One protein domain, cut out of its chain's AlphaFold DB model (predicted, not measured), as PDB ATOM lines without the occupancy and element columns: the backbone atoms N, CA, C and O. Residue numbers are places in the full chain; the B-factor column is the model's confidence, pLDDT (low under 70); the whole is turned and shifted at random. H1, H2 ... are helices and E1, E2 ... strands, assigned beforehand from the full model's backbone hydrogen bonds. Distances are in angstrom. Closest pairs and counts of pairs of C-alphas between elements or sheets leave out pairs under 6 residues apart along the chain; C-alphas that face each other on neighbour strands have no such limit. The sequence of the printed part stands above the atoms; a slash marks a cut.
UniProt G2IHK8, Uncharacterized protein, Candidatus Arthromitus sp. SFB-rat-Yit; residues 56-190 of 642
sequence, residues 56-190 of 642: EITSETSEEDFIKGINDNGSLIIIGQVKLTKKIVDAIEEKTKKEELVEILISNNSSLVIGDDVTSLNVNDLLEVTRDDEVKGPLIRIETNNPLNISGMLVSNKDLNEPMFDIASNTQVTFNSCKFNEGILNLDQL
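This is residues 56 to 190 of the 642 residues of an uncharacterized protein of Candidatus Arthromitus sp. SFB-rat-Yit (UniProt G2IHK8). The chain winds in stacked turns, a solenoid of parallel strands with three walls: E3, E5, E7 and E9 make one, and a second sheet folds at bends in E6 and E8 to make the other two, which end at E10 and E11. H1 and H2 lie side by side toward the E1 end, H2 over E6, and residues 182 to 190 lie toward the other end. The printed part has 135 residues, with two named helices and eleven named strands in the order E1 H1 E2 E3 H2 E4 E5 E6 E7 E8 E9 E10 E11; its class is mixed, helices and strands. It is compact, with a radius of gyration of the C-alphas of 13.6 A and spans of 38 by 31 by 26 A.

E1, residues 56 to 58, H1, residues 63 to 72, and E2, residues 75 to 79, form a strand-helix-strand unit, two parallel neighbour strands with a helix between, its crossover right-handed; N 57 and O 77 are 2.8 A apart. E3, residues 81 to 84, meets E2 only through their link. H2, residues 86 to 97, touches H1, closest at the C-alphas of Ile 88 and Ile 67, 5.8 A, at a shallow tilt of 8 degrees, the same way. E4, residues 102 to 106, is parallel to E2, with N 78 and O 105 at 2.8 A. E5, residues 111 to 115, is parallel to E3, with N 84 and O 113 at 2.8 A. E6, residues 120 to 131, bends by 101 degrees at residue 124 and is parallel to E4, with N 104 and O 128 at 2.8 A. H2 is over E6 at a height over the sheet of 5.8 A and runs across the strands, at 83 degrees to E6 on the local plane; the closest C-alphas are Glu 93 and Val 123, 5.4 A. H1, on the same face, is over E1 and E2. E7, residues 140 to 143, is parallel to E5, with N 141 and O 112 at 2.8 A. E8, residues 148 to 156, bends by 85 degrees at residue 152 and is parallel to E6, with N 151 and O 121 at 2.7 A. E9, residues 165 to 167, is parallel to E7, with N 142 and O 166 at 2.9 A. E10, residues 173 to 176, and E11, residues 179 to 181, are both parallel to E8 on one side of it, with N 150 and O 174 at 2.8 A and N 181 and O 155 at 2.9 A. The branched, twisted sheet E1 E2 E4 E6 E8 E10 E11 and the sheet E3 E5 E7 E9 form a sandwich, two sheets face to face, with centres of the facing parts 8.7 A apart. In H1 and H2 every O i to N i+4 pair is within hydrogen-bond range.

E1 begins at C-alpha 56 (149.381, 106.046, 178.165). From first to last C-alpha H1 measures 14.2 A, H2 16.1 A, E6 22.8 A and E8 19.9 A. E11 ends at C-alpha 181 (167.679, 95.601, 167.468).

The two C-alphas farthest apart are those of Asp 72 and Asp 188, 38.9 A. The printed part has no cut and no long link. Mean pLDDT of the printed part is 76.2; 44 residues are under 70, among them residues 154 to 164 and 169 to 190.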
ATOM      1  N   GLU A  56     149.738 105.679 179.535       89.19
ATOM      2  CA  GLU A  56     149.381 106.046 178.165       89.19
ATOM      3  C   GLU A  56     149.607 107.545 177.927       89.19
ATOM      4  O   GLU A  56     149.097 108.394 178.662       89.19
ATOM      5  N   ILE A  57     150.356 107.862 176.874       91.69
ATOM      6  CA  ILE A  57     150.653 109.213 176.410       91.69
ATOM      7  C   ILE A  57     150.084 109.370 175.001       91.69
ATOM      8  O   ILE A  57     150.402 108.600 174.092       91.69
ATOM      9  N   THR A  58     149.260 110.397 174.816       90.75
ATOM     10  CA  THR A  58     148.647 110.736 173.530       90.75
ATOM     11  C   THR A  58     149.044 112.145 173.100       90.75
ATOM     12  O   THR A  58     149.674 112.889 173.850       90.75
ATOM     13  N   SER A  59     148.651 112.555 171.892       85.19
ATOM     14  CA  SER A  59     148.870 113.929 171.416       85.19
ATOM     15  C   SER A  59     148.135 115.000 172.237       85.19
ATOM     16  O   SER A  59     148.427 116.183 172.080       85.19
ATOM     17  N   GLU A  60     147.167 114.613 173.075       87.75
ATOM     18  CA  GLU A  60     146.423 115.520 173.963       87.75
ATOM     19  C   GLU A  60     147.022 115.597 175.379       87.75
ATOM     20  O   GLU A  60     146.628 116.459 176.167       87.75
ATOM     21  N   THR A  61     147.975 114.720 175.718       90.38
ATOM     22  CA  THR A  61     148.647 114.727 177.022       90.38
ATOM     23  C   THR A  61     149.468 116.006 177.190       90.38
ATOM     24  O   THR A  61     150.238 116.389 176.309       90.38
ATOM     25  N   SER A  62     149.314 116.678 178.336       92.06
ATOM     26  CA  SER A  62     150.069 117.899 178.622       92.06
ATOM     27  C   SER A  62     151.567 117.604 178.793       92.06
ATOM     28  O   SER A  62     151.954 116.528 179.250       92.06
ATOM     29  N   GLU A  63     152.429 118.569 178.452       91.94
ATOM     30  CA  GLU A  63     153.888 118.443 178.620       91.94
ATOM     31  C   GLU A  63     154.270 118.140 180.084       91.94
ATOM     32  O   GLU A  63     155.169 117.341 180.340       91.94
ATOM     33  N   GLU A  64     153.550 118.729 181.045       92.19
ATOM     34  CA  GLU A  64     153.760 118.500 182.480       92.19
ATOM     35  C   GLU A  64     153.394 117.068 182.893       92.19
ATOM     36  O   GLU A  64     154.143 116.436 183.639       92.19
ATOM     37  N   ASP A  65     152.289 116.525 182.372       89.50
ATOM     38  CA  ASP A  65     151.852 115.158 182.671       89.50
ATOM     39  C   ASP A  65     152.754 114.105 182.016       89.50
ATOM     40  O   ASP A  65     153.010 113.060 182.617       89.50
ATOM     41  N   PHE A  66     153.298 114.382 180.825       92.88
ATOM     42  CA  PHE A  66     154.291 113.511 180.188       92.88
ATOM     43  C   PHE A  66     155.579 113.474 181.027       92.88
ATOM     44  O   PHE A  66     156.030 112.400 181.425       92.88
ATOM     45  N   ILE A  67     156.133 114.634 181.394       93.88
ATOM     46  CA  ILE A  67     157.328 114.705 182.254       93.88
ATOM     47  C   ILE A  67     157.084 113.992 183.588       93.88
ATOM     48  O   ILE A  67     157.948 113.259 184.074       93.88
ATOM     49  N   LYS A  68     155.892 114.154 184.167       88.94
ATOM     50  CA  LYS A  68     155.502 113.432 185.374       88.94
ATOM     51  C   LYS A  68     155.471 111.917 185.154       88.94
ATOM     52  O   LYS A  68     156.000 111.191 185.986       88.94
ATOM     53  N   GLY A  69     154.927 111.437 184.036       87.31
ATOM     54  CA  GLY A  69     154.926 110.012 183.693       87.31
ATOM     55  C   GLY A  69     156.334 109.421 183.559       87.31
ATOM     56  O   GLY A  69     156.593 108.327 184.066       87.31
ATOM     57  N   ILE A  70     157.261 110.172 182.953       90.44
ATOM     58  CA  ILE A  70     158.684 109.804 182.887       90.44
ATOM     59  C   ILE A  70     159.252 109.688 184.303       90.44
ATOM     60  O   ILE A  70     159.817 108.658 184.657       90.44
ATOM     61  N   ASN A  71     159.079 110.720 185.128       87.81
ATOM     62  CA  ASN A  71     159.674 110.772 186.461       87.81
ATOM     63  C   ASN A  71     159.107 109.705 187.408       87.81
ATOM     64  O   ASN A  71     159.892 109.025 188.068       87.81
ATOM     65  N   ASP A  72     157.785 109.521 187.430       81.81
ATOM     66  CA  ASP A  72     157.091 108.684 188.413       81.81
ATOM     67  C   ASP A  72     157.106 107.184 188.060       81.81
ATOM     68  O   ASP A  72     157.123 106.355 188.967       81.81
ATOM     69  N   ASN A  73     157.086 106.819 186.770       75.81
ATOM     70  CA  ASN A  73     156.922 105.424 186.326       75.81
ATOM     71  C   ASN A  73     158.069 104.946 185.424       75.81
ATOM     72  O   ASN A  73     158.570 103.838 185.593       75.81
ATOM     73  N   GLY A  74     158.504 105.780 184.476       77.75
ATOM     74  CA  GLY A  74     159.560 105.438 183.520       77.75
ATOM     75  C   GLY A  74     159.130 104.481 182.401       77.75
ATOM     76  O   GLY A  74     159.820 104.438 181.394       77.75
ATOM     77  N   SER A  75     157.991 103.787 182.523       88.31
ATOM     78  CA  SER A  75     157.406 102.944 181.469       88.31
ATOM     79  C   SER A  75     156.152 103.593 180.866       88.31
ATOM     80  O   SER A  75     155.188 103.904 181.577       88.31
ATOM     81  N   LEU A  76     156.173 103.837 179.556       89.81
ATOM     82  CA  LEU A  76     155.184 104.641 178.831       89.81
ATOM     83  C   LEU A  76     154.668 103.918 177.584       89.81
ATOM     84  O   LEU A  76     155.425 103.221 176.914       89.81
ATOM     85  N   ILE A  77     153.403 104.150 177.228       90.12
ATOM     86  CA  ILE A  77     152.808 103.699 175.961       90.12
ATOM     87  C   ILE A  77     152.422 104.922 175.134       90.12
ATOM     88  O   ILE A  77     151.641 105.753 175.589       90.12
ATOM     89  N   ILE A  78     152.933 105.025 173.912       91.25
ATOM     90  CA  ILE A  78     152.625 106.119 172.987       91.25
ATOM     91  C   ILE A  78     151.486 105.714 172.056       91.25
ATOM     92  O   ILE A  78     151.577 104.705 171.350       91.25
ATOM     93  N   ILE A  79     150.437 106.541 172.025       88.38
ATOM     94  CA  ILE A  79     149.266 106.384 171.158       88.38
ATOM     95  C   ILE A  79     149.066 107.670 170.341       88.38
ATOM     96  O   ILE A  79     148.750 108.734 170.873       88.38
ATOM     97  N   GLY A  80     149.220 107.570 169.023       86.44
ATOM     98  CA  GLY A  80     149.252 108.690 168.084       86.44
ATOM     99  C   GLY A  80     150.667 109.210 167.808       86.44
ATOM    100  O   GLY A  80     151.671 108.592 168.156       86.44
ATOM    101  N   GLN A  81     150.760 110.358 167.139       91.12
ATOM    102  CA  GLN A  81     152.037 111.039 166.919       91.12
ATOM    103  C   GLN A  81     152.284 112.019 168.065       91.12
ATOM    104  O   GLN A  81     151.558 113.003 168.204       91.12
ATOM    105  N   VAL A  82     153.284 111.738 168.898       92.50
ATOM    106  CA  VAL A  82     153.556 112.518 170.113       92.50
ATOM    107  C   VAL A  82     154.913 113.195 169.997       92.50
ATOM    108  O   VAL A  82     155.924 112.547 169.729       92.50
ATOM    109  N   LYS A  83     154.944 114.514 170.203       92.44
ATOM    110  CA  LYS A  83     156.162 115.312 170.061       92.44
ATOM    111  C   LYS A  83     157.036 115.240 171.317       92.44
ATOM    112  O   LYS A  83     156.570 115.527 172.417       92.44
ATOM    113  N   LEU A  84     158.323 114.951 171.131       92.12
ATOM    114  CA  LEU A  84     159.363 115.137 172.137       92.12
ATOM    115  C   LEU A  84     159.862 116.581 172.076       92.12
ATOM    116  O   LEU A  84     160.644 116.946 171.198       92.12
ATOM    117  N   THR A  85     159.382 117.413 172.994       91.12
ATOM    118  CA  THR A  85     159.909 118.771 173.162       91.12
ATOM    119  C   THR A  85     161.252 118.738 173.884       91.12
ATOM    120  O   THR A  85     161.580 117.764 174.571       91.12
ATOM    121  N   LYS A  86     162.016 119.834 173.813       91.25
ATOM    122  CA  LYS A  86     163.287 119.942 174.548       91.25
ATOM    123  C   LYS A  86     163.149 119.645 176.046       91.25
ATOM    124  O   LYS A  86     163.998 118.964 176.606       91.25
ATOM    125  N   LYS A  87     162.062 120.085 176.684       92.50
ATOM    126  CA  LYS A  87     161.826 119.832 178.114       92.50
ATOM    127  C   LYS A  87     161.554 118.361 178.425       92.50
ATOM    128  O   LYS A  87     161.998 117.875 179.459       92.50
ATOM    129  N   ILE A  88     160.834 117.659 177.547       94.44
ATOM    130  CA  ILE A  88     160.594 116.218 177.694       94.44
ATOM    131  C   ILE A  88     161.915 115.462 177.529       94.44
ATOM    132  O   ILE A  88     162.234 114.604 178.346       94.44
ATOM    133  N   VAL A  89     162.720 115.833 176.527       93.75
ATOM    134  CA  VAL A  89     164.073 115.288 176.335       93.75
ATOM    135  C   VAL A  89     164.940 115.520 177.572       93.75
ATOM    136  O   VAL A  89     165.534 114.571 178.071       93.75
ATOM    137  N   ASP A  90     164.960 116.737 178.119       93.62
ATOM    138  CA  ASP A  90     165.738 117.062 179.320       93.62
ATOM    139  C   ASP A  90     165.315 116.210 180.529       93.62
ATOM    140  O   ASP A  90     166.173 115.771 181.295       93.62
ATOM    141  N   ALA A  91     164.019 115.912 180.676       93.75
ATOM    142  CA  ALA A  91     163.521 115.020 181.723       93.75
ATOM    143  C   ALA A  91     163.993 113.566 181.533       93.75
ATOM    144  O   ALA A  91     164.412 112.925 182.499       93.75
ATOM    145  N   ILE A  92     163.986 113.053 180.296       93.50
ATOM    146  CA  ILE A  92     164.528 111.722 179.972       93.50
ATOM    147  C   ILE A  92     166.032 111.676 180.277       93.50
ATOM    148  O   ILE A  92     166.510 110.746 180.928       93.50
ATOM    149  N   GLU A  93     166.790 112.690 179.858       93.12
ATOM    150  CA  GLU A  93     168.225 112.771 180.141       93.12
ATOM    151  C   GLU A  93     168.516 112.868 181.645       93.12
ATOM    152  O   GLU A  93     169.475 112.273 182.131       93.12
ATOM    153  N   GLU A  94     167.721 113.621 182.411       92.81
ATOM    154  CA  GLU A  94     167.901 113.726 183.861       92.81
ATOM    155  C   GLU A  94     167.653 112.382 184.558       92.81
ATOM    156  O   GLU A  94     168.415 112.000 185.449       92.81
ATOM    157  N   LYS A  95     166.619 111.647 184.136       88.69
ATOM    158  CA  LYS A  95     166.288 110.329 184.688       88.69
ATOM    159  C   LYS A  95     167.357 109.285 184.344       88.69
ATOM    160  O   LYS A  95     167.867 108.608 185.234       88.69
ATOM    161  N   THR A  96     167.800 109.243 183.093       85.75
ATOM    162  CA  THR A  96     168.869 108.327 182.651       85.75
ATOM    163  C   THR A  96     170.241 108.675 183.244       85.75
ATOM    164  O   THR A  96     171.030 107.778 183.538       85.75
ATOM    165  N   LYS A  97     170.526 109.954 183.546       87.25
ATOM    166  CA  LYS A  97     171.706 110.366 184.343       87.25
ATOM    167  C   LYS A  97     171.680 109.836 185.778       87.25
ATOM    168  O   LYS A  97     172.744 109.675 186.369       87.25
ATOM    169  N   LYS A  98     170.498 109.556 186.336       85.75
ATOM    170  CA  LYS A  98     170.329 108.886 187.640       85.75
ATOM    171  C   LYS A  98     170.385 107.355 187.529       85.75
ATOM    172  O   LYS A  98     170.091 106.669 188.499       85.75
ATOM    173  N   GLU A  99     170.792 106.832 186.370       82.50
ATOM    174  CA  GLU A  99     170.831 105.407 186.024       82.50
ATOM    175  C   GLU A  99     169.464 104.700 186.015       82.50
ATOM    176  O   GLU A  99     169.387 103.470 186.095       82.50
ATOM    177  N   GLU A 100     168.381 105.461 185.879       82.94
ATOM    178  CA  GLU A 100     167.024 104.928 185.803       82.94
ATOM    179  C   GLU A 100     166.611 104.694 184.344       82.94
ATOM    180  O   GLU A 100     166.835 105.544 183.480       82.94
ATOM    181  N   LEU A 101     166.004 103.532 184.079       83.56
ATOM    182  CA  LEU A 101     165.537 103.136 182.752       83.56
ATOM    183  C   LEU A 101     164.267 103.909 182.369       83.56
ATOM    184  O   LEU A 101     163.360 104.076 183.190       83.56
ATOM    185  N   VAL A 102     164.203 104.340 181.112       89.31
ATOM    186  CA  VAL A 102     162.988 104.848 180.472       89.31
ATOM    187  C   VAL A 102     162.613 103.907 179.335       89.31
ATOM    188  O   VAL A 102     163.363 103.762 178.374       89.31
ATOM    189  N   GLU A 103     161.451 103.278 179.445       90.81
ATOM    190  CA  GLU A 103     160.892 102.369 178.448       90.81
ATOM    191  C   GLU A 103     159.715 103.050 177.757       90.81
ATOM    192  O   GLU A 103     158.765 103.502 178.401       90.81
ATOM    193  N   ILE A 104     159.766 103.120 176.433       91.94
ATOM    194  CA  ILE A 104     158.702 103.685 175.618       91.94
ATOM    195  C   ILE A 104     158.231 102.637 174.621       91.94
ATOM    196  O   ILE A 104     158.944 102.280 173.686       91.94
ATOM    197  N   LEU A 105     156.993 102.193 174.796       88.56
ATOM    198  CA  LEU A 105     156.316 101.294 173.879       88.56
ATOM    199  C   LEU A 105     155.479 102.103 172.882       88.56
ATOM    200  O   LEU A 105     154.565 102.835 173.258       88.56
ATOM    201  N   ILE A 106     155.768 101.967 171.595       87.56
ATOM    202  CA  ILE A 106     155.002 102.573 170.509       87.56
ATOM    203  C   ILE A 106     153.891 101.604 170.096       87.56
ATOM    204  O   ILE A 106     154.168 100.515 169.591       87.56
ATOM    205  N   SER A 107     152.632 101.999 170.303       82.88
ATOM    206  CA  SER A 107     151.462 101.170 169.987       82.88
ATOM    207  C   SER A 107     150.853 101.551 168.638       82.88
ATOM    208  O   SER A 107     150.656 102.731 168.365       82.88
ATOM    209  N   ASN A 108     150.451 100.588 167.807       77.75
ATOM    210  CA  ASN A 108     149.829 100.840 166.497       77.75
ATOM    211  C   ASN A 108     150.715 101.681 165.540       77.75
ATOM    212  O   ASN A 108     151.937 101.649 165.625       77.75
ATOM    213  N   ASN A 109     150.112 102.453 164.623       76.19
ATOM    214  CA  ASN A 109     150.804 103.376 163.698       76.19
ATOM    215  C   ASN A 109     151.208 104.704 164.380       76.19
ATOM    216  O   ASN A 109     151.063 105.793 163.817       76.19
ATOM    217  N   SER A 110     151.615 104.617 165.643       87.50
ATOM    218  CA  SER A 110     152.059 105.751 166.453       87.50
ATOM    219  C   SER A 110     153.540 106.017 166.224       87.50
ATOM    220  O   SER A 110     154.264 105.158 165.728       87.50
ATOM    221  N   SER A 111     154.002 107.204 166.601       89.56
ATOM    222  CA  SER A 111     155.421 107.546 166.500       89.56
ATOM    223  C   SER A 111     155.789 108.664 167.459       89.56
ATOM    224  O   SER A 111     154.998 109.585 167.684       89.56
ATOM    225  N   LEU A 112     157.022 108.643 167.951       92.19
ATOM    226  CA  LEU A 112     157.620 109.808 168.592       92.19
ATOM    227  C   LEU A 112     158.123 110.778 167.527       92.19
ATOM    228  O   LEU A 112     158.764 110.362 166.568       92.19
ATOM    229  N   VAL A 113     157.852 112.066 167.697       92.69
ATOM    230  CA  VAL A 113     158.271 113.109 166.755       92.69
ATOM    231  C   VAL A 113     159.314 114.002 167.414       92.69
ATOM    232  O   VAL A 113     159.028 114.652 168.419       92.69
ATOM    233  N   ILE A 114     160.517 114.063 166.847       90.56
ATOM    234  CA  ILE A 114     161.583 114.978 167.262       90.56
ATOM    235  C   ILE A 114     161.583 116.166 166.300       90.56
ATOM    236  O   ILE A 114     161.816 115.994 165.106       90.56
ATOM    237  N   GLY A 115     161.294 117.359 166.820       83.75
ATOM    238  CA  GLY A 115     161.239 118.597 166.037       83.75
ATOM    239  C   GLY A 115     162.442 119.517 166.255       83.75
ATOM    240  O   GLY A 115     163.370 119.193 166.992       83.75
ATOM    241  N   ASP A 116     162.393 120.704 165.641       84.50
ATOM    242  CA  ASP A 116     163.496 121.683 165.601       84.50
ATOM    243  C   ASP A 116     164.050 122.164 166.948       84.50
ATOM    244  O   ASP A 116     165.167 122.682 167.002       84.50
ATOM    245  N   ASP A 117     163.288 122.018 168.028       85.50
ATOM    246  CA  ASP A 117     163.683 122.428 169.372       85.50
ATOM    247  C   ASP A 117     164.654 121.452 170.059       85.50
ATOM    248  O   ASP A 117     165.215 121.782 171.107       85.50
ATOM    249  N   VAL A 118     164.910 120.286 169.462       86.50
ATOM    250  CA  VAL A 118     165.838 119.274 169.975       86.50
ATOM    251  C   VAL A 118     167.047 119.159 169.048       86.50
ATOM    252  O   VAL A 118     166.926 118.779 167.890       86.50
ATOM    253  N   THR A 119     168.235 119.454 169.573       82.69
ATOM    254  CA  THR A 119     169.516 119.336 168.845       82.69
ATOM    255  C   THR A 119     170.388 118.188 169.355       82.69
ATOM    256  O   THR A 119     171.359 117.789 168.711       82.69
ATOM    257  N   SER A 120     170.062 117.640 170.527       83.75
ATOM    258  CA  SER A 120     170.725 116.463 171.082       83.75
ATOM    259  C   SER A 120     169.827 115.702 172.056       83.75
ATOM    260  O   SER A 120     168.938 116.300 172.667       83.75
ATOM    261  N   LEU A 121     170.087 114.399 172.170       84.38
ATOM    262  CA  LEU A 121     169.478 113.462 173.111       84.38
ATOM    263  C   LEU A 121     170.567 112.499 173.601       84.38
ATOM    264  O   LEU A 121     171.051 111.690 172.815       84.38
ATOM    265  N   ASN A 122     170.969 112.574 174.867       83.81
ATOM    266  CA  ASN A 122     171.996 111.697 175.438       83.81
ATOM    267  C   ASN A 122     171.479 110.922 176.656       83.81
ATOM    268  O   ASN A 122     171.230 111.505 177.710       83.81
ATOM    269  N   VAL A 123     171.349 109.604 176.501       80.31
ATOM    270  CA  VAL A 123     170.544 108.755 177.392       80.31
ATOM    271  C   VAL A 123     171.280 107.527 177.943       80.31
ATOM    272  O   VAL A 123     170.650 106.673 178.557       80.31
ATOM    273  N   ASN A 124     172.612 107.460 177.805       76.12
ATOM    274  CA  ASN A 124     173.500 106.511 178.507       76.12
ATOM    275  C   ASN A 124     173.064 105.022 178.489       76.12
ATOM    276  O   ASN A 124     173.184 104.346 179.507       76.12
ATOM    277  N   ASP A 125     172.568 104.502 177.365       69.12
ATOM    278  CA  ASP A 125     172.044 103.129 177.197       69.12
ATOM    279  C   ASP A 125     170.755 102.819 177.982       69.12
ATOM    280  O   ASP A 125     170.387 101.654 178.134       69.12
ATOM    281  N   LEU A 126     170.054 103.845 178.482       76.62
ATOM    282  CA  LEU A 126     168.914 103.713 179.403       76.62
ATOM    283  C   LEU A 126     167.608 104.327 178.882       76.62
ATOM    284  O   LEU A 126     166.672 104.523 179.655       76.62
ATOM    285  N   LEU A 127     167.523 104.597 177.581       85.81
ATOM    286  CA  LEU A 127     166.255 104.828 176.891       85.81
ATOM    287  C   LEU A 127     166.021 103.688 175.904       85.81
ATOM    288  O   LEU A 127     166.811 103.509 174.977       85.81
ATOM    289  N   GLU A 128     164.922 102.969 176.093       84.88
ATOM    290  CA  GLU A 128     164.489 101.872 175.237       84.88
ATOM    291  C   GLU A 128     163.180 102.248 174.534       84.88
ATOM    292  O   GLU A 128     162.178 102.534 175.185       84.88
ATOM    293  N   VAL A 129     163.189 102.266 173.199       86.31
ATOM    294  CA  VAL A 129     162.005 102.536 172.370       86.31
ATOM    295  C   VAL A 129     161.651 101.278 171.586       86.31
ATOM    296  O   VAL A 129     162.411 100.852 170.718       86.31
ATOM    297  N   THR A 130     160.500 100.681 171.874       81.62
ATOM    298  CA  THR A 130     160.085  99.387 171.309       81.62
ATOM    299  C   THR A 130     158.712  99.461 170.653       81.62
ATOM    300  O   THR A 130     157.936 100.380 170.915       81.62
ATOM    301  N   ARG A 131     158.402  98.506 169.772       76.00
ATOM    302  CA  ARG A 131     157.073  98.330 169.163       76.00
ATOM    303  C   ARG A 131     156.304  97.181 169.818       76.00
ATOM    304  O   ARG A 131     156.893  96.128 170.054       76.00
ATOM    305  N   ASP A 132     154.999  97.365 170.026       65.44
ATOM    306  CA  ASP A 132     154.060  96.267 170.321       65.44
ATOM    307  C   ASP A 132     153.597  95.569 169.024       65.44
ATOM    308  O   ASP A 132     153.582  96.190 167.962       65.44
ATOM    309  N   ASP A 133     153.257  94.283 169.092       56.75
ATOM    310  CA  ASP A 133     153.228  93.364 167.943       56.75
ATOM    311  C   ASP A 133     152.340  93.824 166.739       56.75
ATOM    312  O   ASP A 133     151.211  94.292 166.891       56.75
ATOM    313  N   GLU A 134     152.883  93.635 165.521       57.69
ATOM    314  CA  GLU A 134     152.280  93.724 164.165       57.69
ATOM    315  C   GLU A 134     151.510  94.997 163.740       57.69
ATOM    316  O   GLU A 134     150.332  94.921 163.378       57.69
ATOM    317  N   VAL A 135     152.168  96.163 163.626       62.56
ATOM    318  CA  VAL A 135     151.570  97.331 162.932       62.56
ATOM    319  C   VAL A 135     152.612  98.216 162.213       62.56
ATOM    320  O   VAL A 135     153.773  98.281 162.610       62.56
ATOM    321  N   LYS A 136     152.154  98.916 161.159       64.81
ATOM    322  CA  LYS A 136     152.912  99.706 160.163       64.81
ATOM    323  C   LYS A 136     153.420 101.075 160.655       64.81
ATOM    324  O   LYS A 136     152.783 101.674 161.515       64.81
ATOM    325  N   GLY A 137     154.476 101.609 160.020       68.62
ATOM    326  CA  GLY A 137     154.978 102.995 160.153       68.62
ATOM    327  C   GLY A 137     156.284 103.141 160.961       68.62
ATOM    328  O   GLY A 137     156.691 102.184 161.609       68.62
ATOM    329  N   PRO A 138     156.953 104.312 160.978       76.88
ATOM    330  CA  PRO A 138     158.202 104.525 161.724       76.88
ATOM    331  C   PRO A 138     158.010 104.684 163.236       76.88
ATOM    332  O   PRO A 138     156.994 105.219 163.673       76.88
ATOM    333  N   LEU A 139     158.991 104.263 164.045       80.62
ATOM    334  CA  LEU A 139     158.960 104.465 165.503       80.62
ATOM    335  C   LEU A 139     159.251 105.911 165.878       80.62
ATOM    336  O   LEU A 139     158.585 106.482 166.745       80.62
ATOM    337  N   ILE A 140     160.249 106.497 165.216       87.31
ATOM    338  CA  ILE A 140     160.699 107.856 165.482       87.31
ATOM    339  C   ILE A 140     160.713 108.641 164.171       87.31
ATOM    340  O   ILE A 140     161.382 108.278 163.207       87.31
ATOM    341  N   ARG A 141     159.979 109.749 164.144       90.06
ATOM    342  CA  ARG A 141     160.003 110.737 163.065       90.06
ATOM    343  C   ARG A 141     160.932 111.869 163.466       90.06
ATOM    344  O   ARG A 141     160.771 112.448 164.539       90.06
ATOM    345  N   ILE A 142     161.898 112.184 162.615       85.31
ATOM    346  CA  ILE A 142     162.836 113.283 162.826       85.31
ATOM    347  C   ILE A 142     162.459 114.394 161.849       85.31
ATOM    348  O   ILE A 142     162.823 114.381 160.675       85.31
ATOM    349  N   GLU A 143     161.697 115.355 162.358       86.69
ATOM    350  CA  GLU A 143     161.114 116.475 161.620       86.69
ATOM    351  C   GLU A 143     161.839 117.779 161.985       86.69
ATOM    352  O   GLU A 143     161.226 118.764 162.397       86.69
ATOM    353  N   THR A 144     163.172 117.780 161.879       76.19
ATOM    354  CA  THR A 144     163.997 118.975 162.109       76.19
ATOM    355  C   THR A 144     164.912 119.276 160.934       76.19
ATOM    356  O   THR A 144     165.361 118.367 160.260       76.19
ATOM    357  N   ASN A 145     165.233 120.542 160.683       72.31
ATOM    358  CA  ASN A 145     166.285 120.920 159.731       72.31
ATOM    359  C   ASN A 145     167.646 121.177 160.406       72.31
ATOM    360  O   ASN A 145     168.616 121.511 159.726       72.31
ATOM    361  N   ASN A 146     167.725 121.051 161.733       77.56
ATOM    362  CA  ASN A 146     168.953 121.232 162.498       77.56
ATOM    363  C   ASN A 146     169.720 119.906 162.626       77.56
ATOM    364  O   ASN A 146     169.100 118.842 162.658       77.56
ATOM    365  N   PRO A 147     171.059 119.945 162.756       71.88
ATOM    366  CA  PRO A 147     171.824 118.765 163.129       71.88
ATOM    367  C   PRO A 147     171.365 118.214 164.483       71.88
ATOM    368  O   PRO A 147     171.240 118.968 165.453       71.88
ATOM    369  N   LEU A 148     171.149 116.904 164.550       71.38
ATOM    370  CA  LEU A 148     170.657 116.202 165.730       71.38
ATOM    371  C   LEU A 148     171.649 115.115 166.152       71.38
ATOM    372  O   LEU A 148     171.955 114.217 165.374       71.38
ATOM    373  N   ASN A 149     172.121 115.167 167.397       68.69
ATOM    374  CA  ASN A 149     173.012 114.147 167.958       68.69
ATOM    375  C   ASN A 149     172.276 113.275 168.981       68.69
ATOM    376  O   ASN A 149     171.916 113.755 170.053       68.69
ATOM    377  N   ILE A 150     172.095 111.990 168.691       69.00
ATOM    378  CA  ILE A 150     171.452 111.027 169.592       69.00
ATOM    379  C   ILE A 150     172.515 110.073 170.123       69.00
ATOM    380  O   ILE A 150     173.289 109.540 169.339       69.00
ATOM    381  N   SER A 151     172.587 109.876 171.440       64.19
ATOM    382  CA  SER A 151     173.634 109.069 172.069       64.19
ATOM    383  C   SER A 151     173.092 108.058 173.079       64.19
ATOM    384  O   SER A 151     172.340 108.438 173.973       64.19
ATOM    385  N   GLY A 152     173.505 106.793 172.965       51.22
ATOM    386  CA  GLY A 152     173.181 105.733 173.926       51.22
ATOM    387  C   GLY A 152     171.710 105.312 173.938       51.22
ATOM    388  O   GLY A 152     171.201 104.924 174.979       51.22
ATOM    389  N   MET A 153     170.977 105.455 172.835       74.94
ATOM    390  CA  MET A 153     169.571 105.032 172.758       74.94
ATOM    391  C   MET A 153     169.471 103.591 172.255       74.94
ATOM    392  O   MET A 153     170.177 103.234 171.315       74.94
ATOM    393  N   LEU A 154     168.572 102.792 172.830       69.69
ATOM    394  CA  LEU A 154     168.210 101.474 172.319       69.69
ATOM    395  C   LEU A 154     166.846 101.542 171.625       69.69
ATOM    396  O   LEU A 154     165.871 102.010 172.207       69.69
ATOM    397  N   VAL A 155     166.763 101.084 170.378       67.56
ATOM    398  CA  VAL A 155     165.497 101.022 169.633       67.56
ATOM    399  C   VAL A 155     165.294  99.619 169.092       67.56
ATOM    400  O   VAL A 155     166.237  99.024 168.571       67.56
ATOM    401  N   SER A 156     164.067  99.107 169.177       65.69
ATOM    402  CA  SER A 156     163.714  97.809 168.617       65.69
ATOM    403  C   SER A 156     162.390  97.822 167.857       65.69
ATOM    404  O   SER A 156     161.375  98.285 168.378       65.69
ATOM    405  N   ASN A 157     162.395  97.319 166.619       62.19
ATOM    406  CA  ASN A 157     161.233  97.247 165.735       62.19
ATOM    407  C   ASN A 157     161.070  95.842 165.133       62.19
ATOM    408  O   ASN A 157     161.650  95.508 164.102       62.19
ATOM    409  N   LYS A 158     160.191  95.037 165.723       58.38
ATOM    410  CA  LYS A 158     159.907  93.683 165.230       58.38
ATOM    411  C   LYS A 158     159.312  93.636 163.812       58.38
ATOM    412  O   LYS A 158     159.360  92.583 163.180       58.38
ATOM    413  N   ASP A 159     158.733  94.733 163.304       57.34
ATOM    414  CA  ASP A 159     158.234  94.791 161.923       57.34
ATOM    415  C   ASP A 159     159.372  95.118 160.949       57.34
ATOM    416  O   ASP A 159     159.794  96.267 160.793       57.34
ATOM    417  N   LEU A 160     159.846  94.077 160.263       55.53
ATOM    418  CA  LEU A 160     160.955  94.142 159.315       55.53
ATOM    419  C   LEU A 160     160.591  94.783 157.969       55.53
ATOM    420  O   LEU A 160     161.449  94.825 157.098       55.53
ATOM    421  N   ASN A 161     159.359  95.250 157.752       54.78
ATOM    422  CA  ASN A 161     158.959  95.873 156.481       54.78
ATOM    423  C   ASN A 161     158.880  97.405 156.542       54.78
ATOM    424  O   ASN A 161     158.658  98.044 155.514       54.78
ATOM    425  N   GLU A 162     159.048  97.998 157.723       58.38
ATOM    426  CA  GLU A 162     158.878  99.432 157.954       58.38
ATOM    427  C   GLU A 162     160.125 100.016 158.644       58.38
ATOM    428  O   GLU A 162     160.744  99.358 159.488       58.38
ATOM    429  N   PRO A 163     160.541 101.246 158.295       60.00
ATOM    430  CA  PRO A 163     161.790 101.808 158.796       60.00
ATOM    431  C   PRO A 163     161.674 102.217 160.271       60.00
ATOM    432  O   PRO A 163     160.652 102.739 160.694       60.00
ATOM    433  N   MET A 164     162.735 102.052 161.065       67.50
ATOM    434  CA  MET A 164     162.751 102.488 162.476       67.50
ATOM    435  C   MET A 164     162.652 104.016 162.605       67.50
ATOM    436  O   MET A 164     162.013 104.530 163.528       67.50
ATOM    437  N   PHE A 165     163.252 104.725 161.645       74.19
ATOM    438  CA  PHE A 165     163.280 106.179 161.567       74.19
ATOM    439  C   PHE A 165     162.720 106.669 160.236       74.19
ATOM    440  O   PHE A 165     162.994 106.088 159.190       74.19
ATOM    441  N   ASP A 166     161.998 107.780 160.282       79.44
ATOM    442  CA  ASP A 166     161.648 108.577 159.106       79.44
ATOM    443  C   ASP A 166     162.286 109.956 159.278       79.44
ATOM    444  O   ASP A 166     161.893 110.720 160.166       79.44
ATOM    445  N   ILE A 167     163.347 110.221 158.510       71.75
ATOM    446  CA  ILE A 167     164.201 111.403 158.666       71.75
ATOM    447  C   ILE A 167     163.886 112.394 157.550       71.75
ATOM    448  O   ILE A 167     163.943 112.060 156.362       71.75
ATOM    449  N   ALA A 168     163.579 113.641 157.916       73.06
ATOM    450  CA  ALA A 168     163.369 114.688 156.931       73.06
ATOM    451  C   ALA A 168     164.618 114.877 156.046       73.06
ATOM    452  O   ALA A 168     165.765 114.811 156.481       73.06
ATOM    453  N   SER A 169     164.398 115.132 154.758       55.66
ATOM    454  CA  SER A 169     165.405 114.966 153.696       55.66
ATOM    455  C   SER A 169     166.641 115.879 153.792       55.66
ATOM    456  O   SER A 169     167.601 115.690 153.046       55.66
ATOM    457  N   ASN A 170     166.609 116.886 154.668       62.31
ATOM    458  CA  ASN A 170     167.670 117.876 154.867       62.31
ATOM    459  C   ASN A 170     168.268 117.834 156.284       62.31
ATOM    460  O   ASN A 170     169.041 118.722 156.644       62.31
ATOM    461  N   THR A 171     167.912 116.836 157.091       59.50
ATOM    462  CA  THR A 171     168.393 116.695 158.465       59.50
ATOM    463  C   THR A 171     169.704 115.926 158.508       59.50
ATOM    464  O   THR A 171     169.817 114.850 157.928       59.50
ATOM    465  N   GLN A 172     170.684 116.432 159.254       60.28
ATOM    466  CA  GLN A 172     171.870 115.657 159.614       60.28
ATOM    467  C   GLN A 172     171.641 115.011 160.981       60.28
ATOM    468  O   GLN A 172     171.473 115.722 161.969       60.28
ATOM    469  N   VAL A 173     171.647 113.680 161.055       55.81
ATOM    470  CA  VAL A 173     171.492 112.950 162.320       55.81
ATOM    471  C   VAL A 173     172.753 112.141 162.599       55.81
ATOM    472  O   VAL A 173     173.184 111.356 161.757       55.81
ATOM    473  N   THR A 174     173.329 112.322 163.783       54.69
ATOM    474  CA  THR A 174     174.468 111.541 164.276       54.69
ATOM    475  C   THR A 174     173.988 110.628 165.394       54.69
ATOM    476  O   THR A 174     173.433 111.107 166.383       54.69
ATOM    477  N   PHE A 175     174.236 109.326 165.273       55.06
ATOM    478  CA  PHE A 175     173.983 108.356 166.338       55.06
ATOM    479  C   PHE A 175     175.313 107.943 166.986       55.06
ATOM    480  O   PHE A 175     176.185 107.416 166.303       55.06
ATOM    481  N   ASN A 176     175.474 108.159 168.294       45.56
ATOM    482  CA  ASN A 176     176.676 107.793 169.051       45.56
ATOM    483  C   ASN A 176     176.346 106.697 170.069       45.56
ATOM    484  O   ASN A 176     175.516 106.899 170.947       45.56
ATOM    485  N   SER A 177     176.993 105.536 170.002       46.75
ATOM    486  CA  SER A 177     176.760 104.445 170.969       46.75
ATOM    487  C   SER A 177     175.296 103.979 171.075       46.75
ATOM    488  O   SER A 177     174.908 103.395 172.078       46.75
ATOM    489  N   CYS A 178     174.462 104.242 170.065       48.78
ATOM    490  CA  CYS A 178     173.087 103.744 170.018       48.78
ATOM    491  C   CYS A 178     173.054 102.271 169.593       48.78
ATOM    492  O   CYS A 178     173.931 101.800 168.870       48.78
ATOM    493  N   LYS A 179     172.010 101.558 170.017       50.00
ATOM    494  CA  LYS A 179     171.764 100.146 169.714       50.00
ATOM    495  C   LYS A 179     170.439 100.019 168.967       50.00
ATOM    496  O   LYS A 179     169.426 100.556 169.406       50.00
ATOM    497  N   PHE A 180     170.443  99.301 167.852       55.50
ATOM    498  CA  PHE A 180     169.258  99.066 167.030       55.50
ATOM    499  C   PHE A 180     169.064  97.557 166.889       55.50
ATOM    500  O   PHE A 180     169.944  96.881 166.365       55.50
ATOM    501  N   ASN A 181     167.945  97.036 167.389       51.16
ATOM    502  CA  ASN A 181     167.679  95.601 167.468       51.16
ATOM    503  C   ASN A 181     166.398  95.265 166.711       51.16
ATOM    504  O   ASN A 181     165.344  95.695 167.158       51.16
ATOM    505  N   GLU A 182     166.454  94.441 165.664       44.09
ATOM    506  CA  GLU A 182     165.283  94.080 164.840       44.09
ATOM    507  C   GLU A 182     164.657  95.330 164.157       44.09
ATOM    508  O   GLU A 182     164.227  96.275 164.816       44.09
ATOM    509  N   GLY A 183     164.657  95.392 162.819       46.31
ATOM    510  CA  GLY A 183     164.076  96.510 162.051       46.31
ATOM    511  C   GLY A 183     164.950  97.025 160.901       46.31
ATOM    512  O   GLY A 183     166.138  96.726 160.823       46.31
ATOM    513  N   ILE A 184     164.361  97.816 159.993       44.47
ATOM    514  CA  ILE A 184     165.076  98.425 158.856       44.47
ATOM    515  C   ILE A 184     165.588  99.824 159.222       44.47
ATOM    516  O   ILE A 184     164.813 100.704 159.607       44.47
ATOM    517  N   LEU A 185     166.884 100.068 159.002       49.31
ATOM    518  CA  LEU A 185     167.460 101.412 158.948       49.31
ATOM    519  C   LEU A 185     167.602 101.826 157.477       49.31
ATOM    520  O   LEU A 185     168.397 101.247 156.740       49.31
ATOM    521  N   ASN A 186     166.817 102.806 157.023       47.44
ATOM    522  CA  ASN A 186     166.896 103.270 155.638       47.44
ATOM    523  C   ASN A 186     168.108 104.201 155.449       47.44
ATOM    524  O   ASN A 186     168.034 105.404 155.698       47.44
ATOM    525  N   LEU A 187     169.228 103.617 155.020       43.44
ATOM    526  CA  LEU A 187     170.509 104.304 154.847       43.44
ATOM    527  C   LEU A 187     170.513 105.310 153.683       43.44
ATOM    528  O   LEU A 187     171.353 106.200 153.680       43.44
ATOM    529  N   ASP A 188     169.565 105.240 152.739       39.00
ATOM    530  CA  ASP A 188     169.467 106.200 151.623       39.00
ATOM    531  C   ASP A 188     169.115 107.625 152.096       39.00
ATOM    532  O   ASP A 188     169.330 108.605 151.379       39.00
ATOM    533  N   GLN A 189     168.583 107.757 153.318       39.22
ATOM    534  CA  GLN A 189     168.329 109.041 153.980       39.22
ATOM    535  C   GLN A 189     169.552 109.569 154.760       39.22
ATOM    536  O   GLN A 189     169.533 110.708 155.226       39.22
ATOM    537  N   LEU A 190     170.632 108.784 154.866       40.03
ATOM    538  CA  LEU A 190     171.920 109.184 155.434       40.03
ATOM    539  C   LEU A 190     172.865 109.512 154.267       40.03
ATOM    540  O   LEU A 190     173.314 108.624 153.549       40.03
TER     541      LEU A 190